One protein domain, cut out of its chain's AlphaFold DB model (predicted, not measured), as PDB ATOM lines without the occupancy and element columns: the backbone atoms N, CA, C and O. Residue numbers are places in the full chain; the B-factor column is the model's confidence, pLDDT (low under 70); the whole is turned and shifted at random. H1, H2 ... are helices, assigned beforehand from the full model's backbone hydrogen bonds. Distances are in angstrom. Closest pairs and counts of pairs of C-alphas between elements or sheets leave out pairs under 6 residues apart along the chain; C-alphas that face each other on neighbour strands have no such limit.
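This is residues 180 to 258 of the 261 residues of an uncharacterized protein of Puccinia sorghi (UniProt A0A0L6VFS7). This is a loose, open frame of helices: H1 makes one long side, H5 the opposite side, and H2, H3 and H4 turn from one to the other at one end, while residues 180 to 189 cross the middle. The printed part has 79 residues with five named helices, H1 to H5, and no named strand: all helix. The radius of gyration of the C-alphas is 14.4 A, and the spans are 41 by 25 by 21 A.

H1, residues 190 to 203, touches no helix and is apart from H5, residues 245 to 256. H3, residues 223 to 226, is close but not clearly touching H4, residues 232 to 240; their closest C-alphas, Leu 225 and Gln 234, are 6.4 A apart. H2, residues 218 to 221, is close but not clearly touching H3, with closest C-alphas Trp 219 and Leu 225 at 7.8 A. In H1, H4 and H5 every O i to N i+4 pair is within hydrogen-bond range; H2 and H3 are too short for one.

H1 spans 20.3 A from C-alpha 190 at (134.566, 231.285, 94.986), H4 12.6 A, and H5 16.2 A to C-alpha 256 at (135.209, 204.711, 102.903); H2 and H3 have four residues each.

The printed part has no cut. The link from H1 to H2 is long, 14 residues. Residues 205 to 216 and 227 to 236 have pLDDT under 70.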
ATOM      1  N   TRP A 180     126.840 221.978 110.557       83.50
ATOM      2  CA  TRP A 180     126.760 223.090 109.601       83.50
ATOM      3  C   TRP A 180     128.020 223.317 108.764       83.50
ATOM      4  O   TRP A 180     127.956 224.055 107.785       83.50
ATOM      5  N   LEU A 181     129.151 222.691 109.102       84.38
ATOM      6  CA  LEU A 181     130.331 222.680 108.233       84.38
ATOM      7  C   LEU A 181     130.101 221.911 106.927       84.38
ATOM      8  O   LEU A 181     130.821 222.147 105.961       84.38
ATOM      9  N   PHE A 182     129.110 221.020 106.893       82.19
ATOM     10  CA  PHE A 182     128.746 220.248 105.706       82.19
ATOM     11  C   PHE A 182     127.726 220.953 104.807       82.19
ATOM     12  O   PHE A 182     127.389 220.413 103.757       82.19
ATOM     13  N   LEU A 183     127.279 222.163 105.171       81.56
ATOM     14  CA  LEU A 183     126.441 222.972 104.292       81.56
ATOM     15  C   LEU A 183     127.152 223.218 102.953       81.56
ATOM     16  O   LEU A 183     128.350 223.535 102.948       81.56
ATOM     17  N   PRO A 184     126.430 223.155 101.819       80.38
ATOM     18  CA  PRO A 184     127.017 223.484 100.534       80.38
ATOM     19  C   PRO A 184     127.556 224.921 100.561       80.38
ATOM     20  O   PRO A 184     126.998 225.787 101.247       80.38
ATOM     21  N   PRO A 185     128.633 225.221  99.818       83.88
ATOM     22  CA  PRO A 185     129.190 226.565  99.800       83.88
ATOM     23  C   PRO A 185     128.141 227.576  99.335       83.88
ATOM     24  O   PRO A 185     127.368 227.301  98.413       83.88
ATOM     25  N   LYS A 186     128.150 228.765  99.955       82.69
ATOM     26  CA  LYS A 186     127.220 229.859  99.637       82.69
ATOM     27  C   LYS A 186     127.172 230.089  98.117       82.69
ATOM     28  O   LYS A 186     128.250 230.249  97.526       82.69
ATOM     29  N   PRO A 187     125.983 230.145  97.490       83.81
ATOM     30  CA  PRO A 187     125.846 230.470  96.076       83.81
ATOM     31  C   PRO A 187     126.621 231.740  95.711       83.81
ATOM     32  O   PRO A 187     126.617 232.720  96.455       83.81
ATOM     33  N   GLY A 188     127.349 231.697  94.597       83.00
ATOM     34  CA  GLY A 188     128.218 232.791  94.145       83.00
ATOM     35  C   GLY A 188     129.558 232.938  94.885       83.00
ATOM     36  O   GLY A 188     130.396 233.721  94.448       83.00
ATOM     37  N   SER A 189     129.818 232.186  95.962       86.75
ATOM     38  CA  SER A 189     131.153 232.171  96.585       86.75
ATOM     39  C   SER A 189     132.208 231.544  95.656       86.75
ATOM     40  O   SER A 189     131.867 230.683  94.838       86.75
ATOM     41  N   PRO A 190     133.505 231.884  95.801       90.62
ATOM     42  CA  PRO A 190     134.566 231.285  94.986       90.62
ATOM     43  C   PRO A 190     134.580 229.750  95.029       90.62
ATOM     44  O   PRO A 190     134.768 229.100  94.000       90.62
ATOM     45  N   LEU A 191     134.326 229.160  96.204       87.12
ATOM     46  CA  LEU A 191     134.247 227.707  96.364       87.12
ATOM     47  C   LEU A 191     133.026 227.122  95.640       87.12
ATOM     48  O   LEU A 191     133.163 226.109  94.961       87.12
ATOM     49  N   HIS A 192     131.865 227.780  95.726       87.69
ATOM     50  CA  HIS A 192     130.664 227.368  94.997       87.69
ATOM     51  C   HIS A 192     130.905 227.350  93.487       87.69
ATOM     52  O   HIS A 192     130.698 226.322  92.850       87.69
ATOM     53  N   LEU A 193     131.431 228.442  92.925       88.81
ATOM     54  CA  LEU A 193     131.719 228.539  91.491       88.81
ATOM     55  C   LEU A 193     132.696 227.449  91.028       88.81
ATOM     56  O   LEU A 193     132.495 226.834  89.978       88.81
ATOM     57  N   ARG A 194     133.730 227.170  91.833       90.81
ATOM     58  CA  ARG A 194     134.713 226.119  91.548       90.81
ATOM     59  C   ARG A 194     134.079 224.728  91.548       90.81
ATOM     60  O   ARG A 194     134.300 223.977  90.602       90.81
ATOM     61  N   LEU A 195     133.286 224.391  92.568       86.62
ATOM     62  CA  LEU A 195     132.617 223.087  92.648       86.62
ATOM     63  C   LEU A 195     131.573 222.911  91.538       86.62
ATOM     64  O   LEU A 195     131.534 221.855  90.914       86.62
ATOM     65  N   SER A 196     130.791 223.946  91.217       85.81
ATOM     66  CA  SER A 196     129.824 223.894  90.113       85.81
ATOM     67  C   SER A 196     130.493 223.678  88.756       85.81
ATOM     68  O   SER A 196     129.947 222.969  87.910       85.81
ATOM     69  N   LYS A 197     131.678 224.262  88.529       89.25
ATOM     70  CA  LYS A 197     132.461 224.018  87.311       89.25
ATOM     71  C   LYS A 197     132.924 222.559  87.231       89.25
ATOM     72  O   LYS A 197     132.701 221.916  86.209       89.25
ATOM     73  N   LEU A 198     133.489 222.031  88.320       86.50
ATOM     74  CA  LEU A 198     133.944 220.636  88.396       86.50
ATOM     75  C   LEU A 198     132.791 219.640  88.188       86.50
ATOM     76  O   LEU A 198     132.945 218.677  87.442       86.50
ATOM     77  N   ALA A 199     131.623 219.899  88.781       82.06
ATOM     78  CA  ALA A 199     130.438 219.060  88.607       82.06
ATOM     79  C   ALA A 199     129.974 219.012  87.138       82.06
ATOM     80  O   ALA A 199     129.730 217.932  86.606       82.06
ATOM     81  N   LYS A 200     129.932 220.164  86.447       84.38
ATOM     82  CA  LYS A 200     129.594 220.234  85.011       84.38
ATOM     83  C   LYS A 200     130.590 219.470  84.137       84.38
ATOM     84  O   LYS A 200     130.200 218.862  83.144       84.38
ATOM     85  N   GLU A 201     131.876 219.506  84.478       84.81
ATOM     86  CA  GLU A 201     132.920 218.764  83.760       84.81
ATOM     87  C   GLU A 201     132.808 217.246  83.977       84.81
ATOM     88  O   GLU A 201     133.035 216.483  83.038       84.81
ATOM     89  N   GLN A 202     132.413 216.802  85.176       77.12
ATOM     90  CA  GLN A 202     132.172 215.386  85.470       77.12
ATOM     91  C   GLN A 202     130.885 214.858  84.825       77.12
ATOM     92  O   GLN A 202     130.905 213.771  84.254       77.12
ATOM     93  N   GLN A 203     129.799 215.637  84.819       71.75
ATOM     94  CA  GLN A 203     128.547 215.272  84.136       71.75
ATOM     95  C   GLN A 203     128.731 215.093  82.623       71.75
ATOM     96  O   GLN A 203     128.091 214.247  82.011       71.75
ATOM     97  N   LYS A 204     129.646 215.850  82.001       71.69
ATOM     98  CA  LYS A 204     130.004 215.640  80.590       71.69
ATOM     99  C   LYS A 204     130.746 214.321  80.342       71.69
ATOM    100  O   LYS A 204     130.747 213.847  79.211       71.69
ATOM    101  N   LYS A 205     131.400 213.753  81.361       67.00
ATOM    102  CA  LYS A 205     132.186 212.508  81.270       67.00
ATOM    103  C   LYS A 205     131.401 211.264  81.692       67.00
ATOM    104  O   LYS A 205     131.701 210.185  81.195       67.00
ATOM    105  N   SER A 206     130.404 211.411  82.560       58.84
ATOM    106  CA  SER A 206     129.615 210.305  83.104       58.84
ATOM    107  C   SER A 206     128.123 210.590  82.917       58.84
ATOM    108  O   SER A 206     127.613 211.551  83.486       58.84
ATOM    109  N   GLN A 207     127.405 209.751  82.155       54.78
ATOM    110  CA  GLN A 207     125.937 209.807  81.994       54.78
ATOM    111  C   GLN A 207     125.196 209.315  83.257       54.78
ATOM    112  O   GLN A 207     124.267 208.514  83.187       54.78
ATOM    113  N   THR A 208     125.640 209.723  84.443       51.00
ATOM    114  CA  THR A 208     125.017 209.328  85.710       51.00
ATOM    115  C   THR A 208     123.933 210.349  86.072       51.00
ATOM    116  O   THR A 208     124.188 211.550  85.932       51.00
ATOM    117  N   PRO A 209     122.736 209.923  86.522       49.78
ATOM    118  CA  PRO A 209     121.684 210.843  86.935       49.78
ATOM    119  C   PRO A 209     122.179 211.794  88.023       49.78
ATOM    120  O   PRO A 209     122.963 211.412  88.893       49.78
ATOM    121  N   GLN A 210     121.719 213.040  87.956       55.91
ATOM    122  CA  GLN A 210     122.022 214.055  88.949       55.91
ATOM    123  C   GLN A 210     121.416 213.627  90.286       55.91
ATOM    124  O   GLN A 210     120.201 213.613  90.452       55.91
ATOM    125  N   ASP A 211     122.282 213.222  91.209       55.69
ATOM    126  CA  ASP A 211     121.901 212.817  92.553       55.69
ATOM    127  C   ASP A 211     121.311 214.056  93.248       55.69
ATOM    128  O   ASP A 211     122.025 215.041  93.463       55.69
ATOM    129  N   ASP A 212     119.998 214.060  93.506       60.03
ATOM    130  CA  ASP A 212     119.309 215.220  94.079       60.03
ATOM    131  C   ASP A 212     119.980 215.547  95.418       60.03
ATOM    132  O   ASP A 212     120.074 214.706  96.321       60.03
ATOM    133  N   ASP A 213     120.563 216.739  95.523       65.75
ATOM    134  CA  ASP A 213     121.165 217.213  96.759       65.75
ATOM    135  C   ASP A 213     120.049 217.824  97.611       65.75
ATOM    136  O   ASP A 213     119.605 218.942  97.321       65.75
ATOM    137  N   PRO A 214     119.569 217.126  98.661       63.59
ATOM    138  CA  PRO A 214     118.500 217.655  99.503       63.59
ATOM    139  C   PRO A 214     118.912 218.969 100.184       63.59
ATOM    140  O   PRO A 214     118.055 219.766 100.568       63.59
ATOM    141  N   GLU A 215     120.216 219.229 100.309       69.50
ATOM    142  CA  GLU A 215     120.766 220.408 100.971       69.50
ATOM    143  C   GLU A 215     121.010 221.570 100.001       69.50
ATOM    144  O   GLU A 215     121.140 222.715 100.441       69.50
ATOM    145  N   ALA A 216     120.942 221.344  98.684       67.88
ATOM    146  CA  ALA A 216     120.989 222.416  97.685       67.88
ATOM    147  C   ALA A 216     119.817 223.403  97.838       67.88
ATOM    148  O   ALA A 216     119.943 224.589  97.516       67.88
ATOM    149  N   ASN A 217     118.689 222.939  98.382       72.31
ATOM    150  CA  ASN A 217     117.535 223.783  98.687       72.31
ATOM    151  C   ASN A 217     117.692 224.578  99.991       72.31
ATOM    152  O   ASN A 217     116.936 225.525 100.206       72.31
ATOM    153  N   TRP A 218     118.688 224.275 100.834       77.69
ATOM    154  CA  TRP A 218     118.883 224.969 102.108       77.69
ATOM    155  C   TRP A 218     119.111 226.472 101.911       77.69
ATOM    156  O   TRP A 218     118.478 227.277 102.588       77.69
ATOM    157  N   TRP A 219     119.928 226.866 100.924       76.62
ATOM    158  CA  TRP A 219     120.163 228.278 100.592       76.62
ATOM    159  C   TRP A 219     118.959 228.978  99.965       76.62
ATOM    160  O   TRP A 219     118.857 230.196 100.063       76.62
ATOM    161  N   LYS A 220     118.053 228.233  99.317       78.50
ATOM    162  CA  LYS A 220     116.798 228.796  98.799       78.50
ATOM    163  C   LYS A 220     115.820 229.067  99.939       78.50
ATOM    164  O   LYS A 220     115.198 230.119  99.960       78.50
ATOM    165  N   LEU A 221     115.722 228.131 100.887       78.31
ATOM    166  CA  LEU A 221     114.867 228.251 102.068       78.31
ATOM    167  C   LEU A 221     115.368 229.330 103.044       78.31
ATOM    168  O   LEU A 221     114.570 229.922 103.760       78.31
ATOM    169  N   HIS A 222     116.676 229.590 103.045       76.38
ATOM    170  CA  HIS A 222     117.335 230.592 103.883       76.38
ATOM    171  C   HIS A 222     117.995 231.686 103.032       76.38
ATOM    172  O   HIS A 222     119.147 232.068 103.263       76.38
ATOM    173  N   SER A 223     117.297 232.151 101.993       76.06
ATOM    174  CA  SER A 223     117.782 233.213 101.103       76.06
ATOM    175  C   SER A 223     118.007 234.533 101.843       76.06
ATOM    176  O   SER A 223     118.891 235.298 101.468       76.06
ATOM    177  N   ASP A 224     117.299 234.749 102.951       73.19
ATOM    178  CA  ASP A 224     117.493 235.857 103.888       73.19
ATOM    179  C   ASP A 224     118.917 235.889 104.480       73.19
ATOM    180  O   ASP A 224     119.468 236.952 104.748       73.19
ATOM    181  N   LEU A 225     119.585 234.734 104.598       71.88
ATOM    182  CA  LEU A 225     120.985 234.660 105.032       71.88
ATOM    183  C   LEU A 225     121.988 235.062 103.943       71.88
ATOM    184  O   LEU A 225     123.199 235.126 104.197       71.88
ATOM    185  N   LEU A 226     121.531 235.289 102.709       70.44
ATOM    186  CA  LEU A 226     122.375 235.814 101.641       70.44
ATOM    187  C   LEU A 226     122.621 237.319 101.811       70.44
ATOM    188  O   LEU A 226     123.641 237.796 101.297       70.44
ATOM    189  N   GLU A 227     121.759 238.007 102.568       65.62
ATOM    190  CA  GLU A 227     121.853 239.428 102.905       65.62
ATOM    191  C   GLU A 227     123.012 239.731 103.873       65.62
ATOM    192  O   GLU A 227     123.630 238.843 104.470       65.62
ATOM    193  N   LYS A 228     123.402 241.008 103.944       58.06
ATOM    194  CA  LYS A 228     124.711 241.444 104.459       58.06
ATOM    195  C   LYS A 228     124.834 241.504 105.991       58.06
ATOM    196  O   LYS A 228     125.953 241.714 106.454       58.06
ATOM    197  N   ASP A 229     123.776 241.284 106.776       57.53
ATOM    198  CA  ASP A 229     123.853 241.400 108.242       57.53
ATOM    199  C   ASP A 229     124.524 240.178 108.893       57.53
ATOM    200  O   ASP A 229     124.062 239.037 108.836       57.53
ATOM    201  N   PHE A 230     125.719 240.412 109.444       57.88
ATOM    202  CA  PHE A 230     126.839 239.511 109.160       57.88
ATOM    203  C   PHE A 230     127.232 238.501 110.251       57.88
ATOM    204  O   PHE A 230     128.149 237.723 109.997       57.88
ATOM    205  N   LYS A 231     126.651 238.456 111.466       61.00
ATOM    206  CA  LYS A 231     127.224 237.566 112.515       61.00
ATOM    207  C   LYS A 231     126.262 236.807 113.428       61.00
ATOM    208  O   LYS A 231     126.430 235.596 113.555       61.00
ATOM    209  N   SER A 232     125.296 237.448 114.079       62.16
ATOM    210  CA  SER A 232     124.461 236.776 115.093       62.16
ATOM    211  C   SER A 232     123.413 235.848 114.470       62.16
ATOM    212  O   SER A 232     123.407 234.653 114.766       62.16
ATOM    213  N   SER A 233     122.613 236.357 113.529       65.12
ATOM    214  CA  SER A 233     121.547 235.602 112.847       65.12
ATOM    215  C   SER A 233     122.083 234.399 112.061       65.12
ATOM    216  O   SER A 233     121.559 233.289 112.158       65.12
ATOM    217  N   GLN A 234     123.190 234.578 111.333       67.81
ATOM    218  CA  GLN A 234     123.850 233.488 110.612       67.81
ATOM    219  C   GLN A 234     124.426 232.429 111.557       67.81
ATOM    220  O   GLN A 234     124.360 231.240 111.248       67.81
ATOM    221  N   ALA A 235     124.988 232.825 112.705       69.00
ATOM    222  CA  ALA A 235     125.518 231.874 113.676       69.00
ATOM    223  C   ALA A 235     124.400 231.040 114.316       69.00
ATOM    224  O   ALA A 235     124.557 229.830 114.463       69.00
ATOM    225  N   GLU A 236     123.270 231.653 114.659       69.88
ATOM    226  CA  GLU A 236     122.111 230.955 115.224       69.88
ATOM    227  C   GLU A 236     121.472 229.988 114.225       69.88
ATOM    228  O   GLU A 236     121.256 228.820 114.554       69.88
ATOM    229  N   LYS A 237     121.268 230.412 112.973       71.69
ATOM    230  CA  LYS A 237     120.690 229.535 111.940       71.69
ATOM    231  C   LYS A 237     121.642 228.422 111.489       71.69
ATOM    232  O   LYS A 237     121.209 227.317 111.178       71.69
ATOM    233  N   ARG A 238     122.961 228.642 111.526       73.19
ATOM    234  CA  ARG A 238     123.935 227.546 111.353       73.19
ATOM    235  C   ARG A 238     123.909 226.581 112.536       73.19
ATOM    236  O   ARG A 238     124.007 225.376 112.338       73.19
ATOM    237  N   LYS A 239     123.722 227.069 113.766       73.69
ATOM    238  CA  LYS A 239     123.566 226.197 114.943       73.69
ATOM    239  C   LYS A 239     122.303 225.335 114.879       73.69
ATOM    240  O   LYS A 239     122.323 224.231 115.427       73.69
ATOM    241  N   SER A 240     121.223 225.796 114.243       80.00
ATOM    242  CA  SER A 240     119.982 225.016 114.110       80.00
ATOM    243  C   SER A 240     120.040 223.960 113.007       80.00
ATOM    244  O   SER A 240     119.328 222.962 113.092       80.00
ATOM    245  N   TYR A 241     120.920 224.115 112.016       83.19
ATOM    246  CA  TYR A 241     121.059 223.136 110.943       83.19
ATOM    247  C   TYR A 241     121.464 221.749 111.472       83.19
ATOM    248  O   TYR A 241     122.382 221.579 112.288       83.19
ATOM    249  N   ARG A 242     120.770 220.729 110.974       84.94
ATOM    250  CA  ARG A 242     121.072 219.314 111.186       84.94
ATOM    251  C   ARG A 242     121.249 218.680 109.818       84.94
ATOM    252  O   ARG A 242     120.392 218.832 108.954       84.94
ATOM    253  N   ILE A 243     122.374 218.002 109.648       86.31
ATOM    254  CA  ILE A 243     122.694 217.293 108.415       86.31
ATOM    255  C   ILE A 243     121.711 216.137 108.212       86.31
ATOM    256  O   ILE A 243     121.328 215.463 109.173       86.31
ATOM    257  N   SER A 244     121.289 215.918 106.970       86.06
ATOM    258  CA  SER A 244     120.363 214.831 106.645       86.06
ATOM    259  C   SER A 244     121.048 213.460 106.722       86.06
ATOM    260  O   SER A 244     122.246 213.329 106.457       86.06
ATOM    261  N   GLN A 245     120.293 212.396 107.024       86.25
ATOM    262  CA  GLN A 245     120.852 211.035 107.032       86.25
ATOM    263  C   GLN A 245     121.363 210.612 105.644       86.25
ATOM    264  O   GLN A 245     122.362 209.898 105.549       86.25
ATOM    265  N   LEU A 246     120.722 211.095 104.573       85.25
ATOM    266  CA  LEU A 246     121.182 210.890 103.199       85.25
ATOM    267  C   LEU A 246     122.586 211.479 102.998       85.25
ATOM    268  O   LEU A 246     123.479 210.785 102.512       85.25
ATOM    269  N   MET A 247     122.807 212.719 103.441       83.44
ATOM    270  CA  MET A 247     124.112 213.374 103.344       83.44
ATOM    271  C   MET A 247     125.165 212.699 104.234       83.44
ATOM    272  O   MET A 247     126.289 212.480 103.786       83.44
ATOM    273  N   ILE A 248     124.804 212.263 105.450       86.94
ATOM    274  CA  ILE A 248     125.696 211.450 106.300       86.94
ATOM    275  C   ILE A 248     126.141 210.182 105.559       86.94
ATOM    276  O   ILE A 248     127.327 209.850 105.564       86.94
ATOM    277  N   ASN A 249     125.212 209.468 104.922       88.12
ATOM    278  CA  ASN A 249     125.519 208.234 104.200       88.12
ATOM    279  C   ASN A 249     126.412 208.502 102.980       88.12
ATOM    280  O   ASN A 249     127.370 207.760 102.761       88.12
ATOM    281  N   ARG A 250     126.163 209.592 102.237       85.50
ATOM    282  CA  ARG A 250     127.040 210.042 101.143       85.50
ATOM    283  C   ARG A 250     128.455 210.339 101.646       85.50
ATOM    284  O   ARG A 250     129.412 209.805 101.095       85.50
ATOM    285  N   ILE A 251     128.599 211.108 102.732       86.12
ATOM    286  CA  ILE A 251     129.906 211.414 103.340       86.12
ATOM    287  C   ILE A 251     130.626 210.129 103.754       86.12
ATOM    288  O   ILE A 251     131.795 209.948 103.419       86.12
ATOM    289  N   LYS A 252     129.937 209.211 104.444       87.25
ATOM    290  CA  LYS A 252     130.515 207.921 104.852       87.25
ATOM    291  C   LYS A 252     130.981 207.095 103.652       87.25
ATOM    292  O   LYS A 252     132.068 206.534 103.711       87.25
ATOM    293  N   SER A 253     130.192 207.051 102.577       88.44
ATOM    294  CA  SER A 253     130.544 206.349 101.336       88.44
ATOM    295  C   SER A 253     131.811 206.921 100.695       88.44
ATOM    296  O   SER A 253     132.716 206.171 100.339       88.44
ATOM    297  N   VAL A 254     131.929 208.251 100.625       86.19
ATOM    298  CA  VAL A 254     133.138 208.914 100.113       86.19
ATOM    299  C   VAL A 254     134.340 208.625 101.010       86.19
ATOM    300  O   VAL A 254     135.377 208.202 100.513       86.19
ATOM    301  N   LEU A 255     134.210 208.794 102.330       85.94
ATOM    302  CA  LEU A 255     135.306 208.541 103.273       85.94
ATOM    303  C   LEU A 255     135.769 207.078 103.262       85.94
ATOM    304  O   LEU A 255     136.957 206.820 103.444       85.94
ATOM    305  N   ALA A 256     134.866 206.126 103.011       86.75
ATOM    306  CA  ALA A 256     135.209 204.711 102.903       86.75
ATOM    307  C   ALA A 256     136.193 204.422 101.755       86.75
ATOM    308  O   ALA A 256     137.000 203.506 101.886       86.75
ATOM    309  N   GLN A 257     136.198 205.232 100.687       85.88
ATOM    310  CA  GLN A 257     137.155 205.108  99.574       85.88
ATOM    311  C   GLN A 257     138.596 205.448  99.985       85.88
ATOM    312  O   GLN A 257     139.539 205.073  99.295       85.88
ATOM    313  N   PHE A 258     138.774 206.151 101.107       81.06
ATOM    314  CA  PHE A 258     140.075 206.577 101.630       81.06
ATOM    315  C   PHE A 258     140.511 205.780 102.863       81.06
ATOM    316  O   PHE A 258     141.523 206.109 103.486       81.06
TER     317      PHE A 258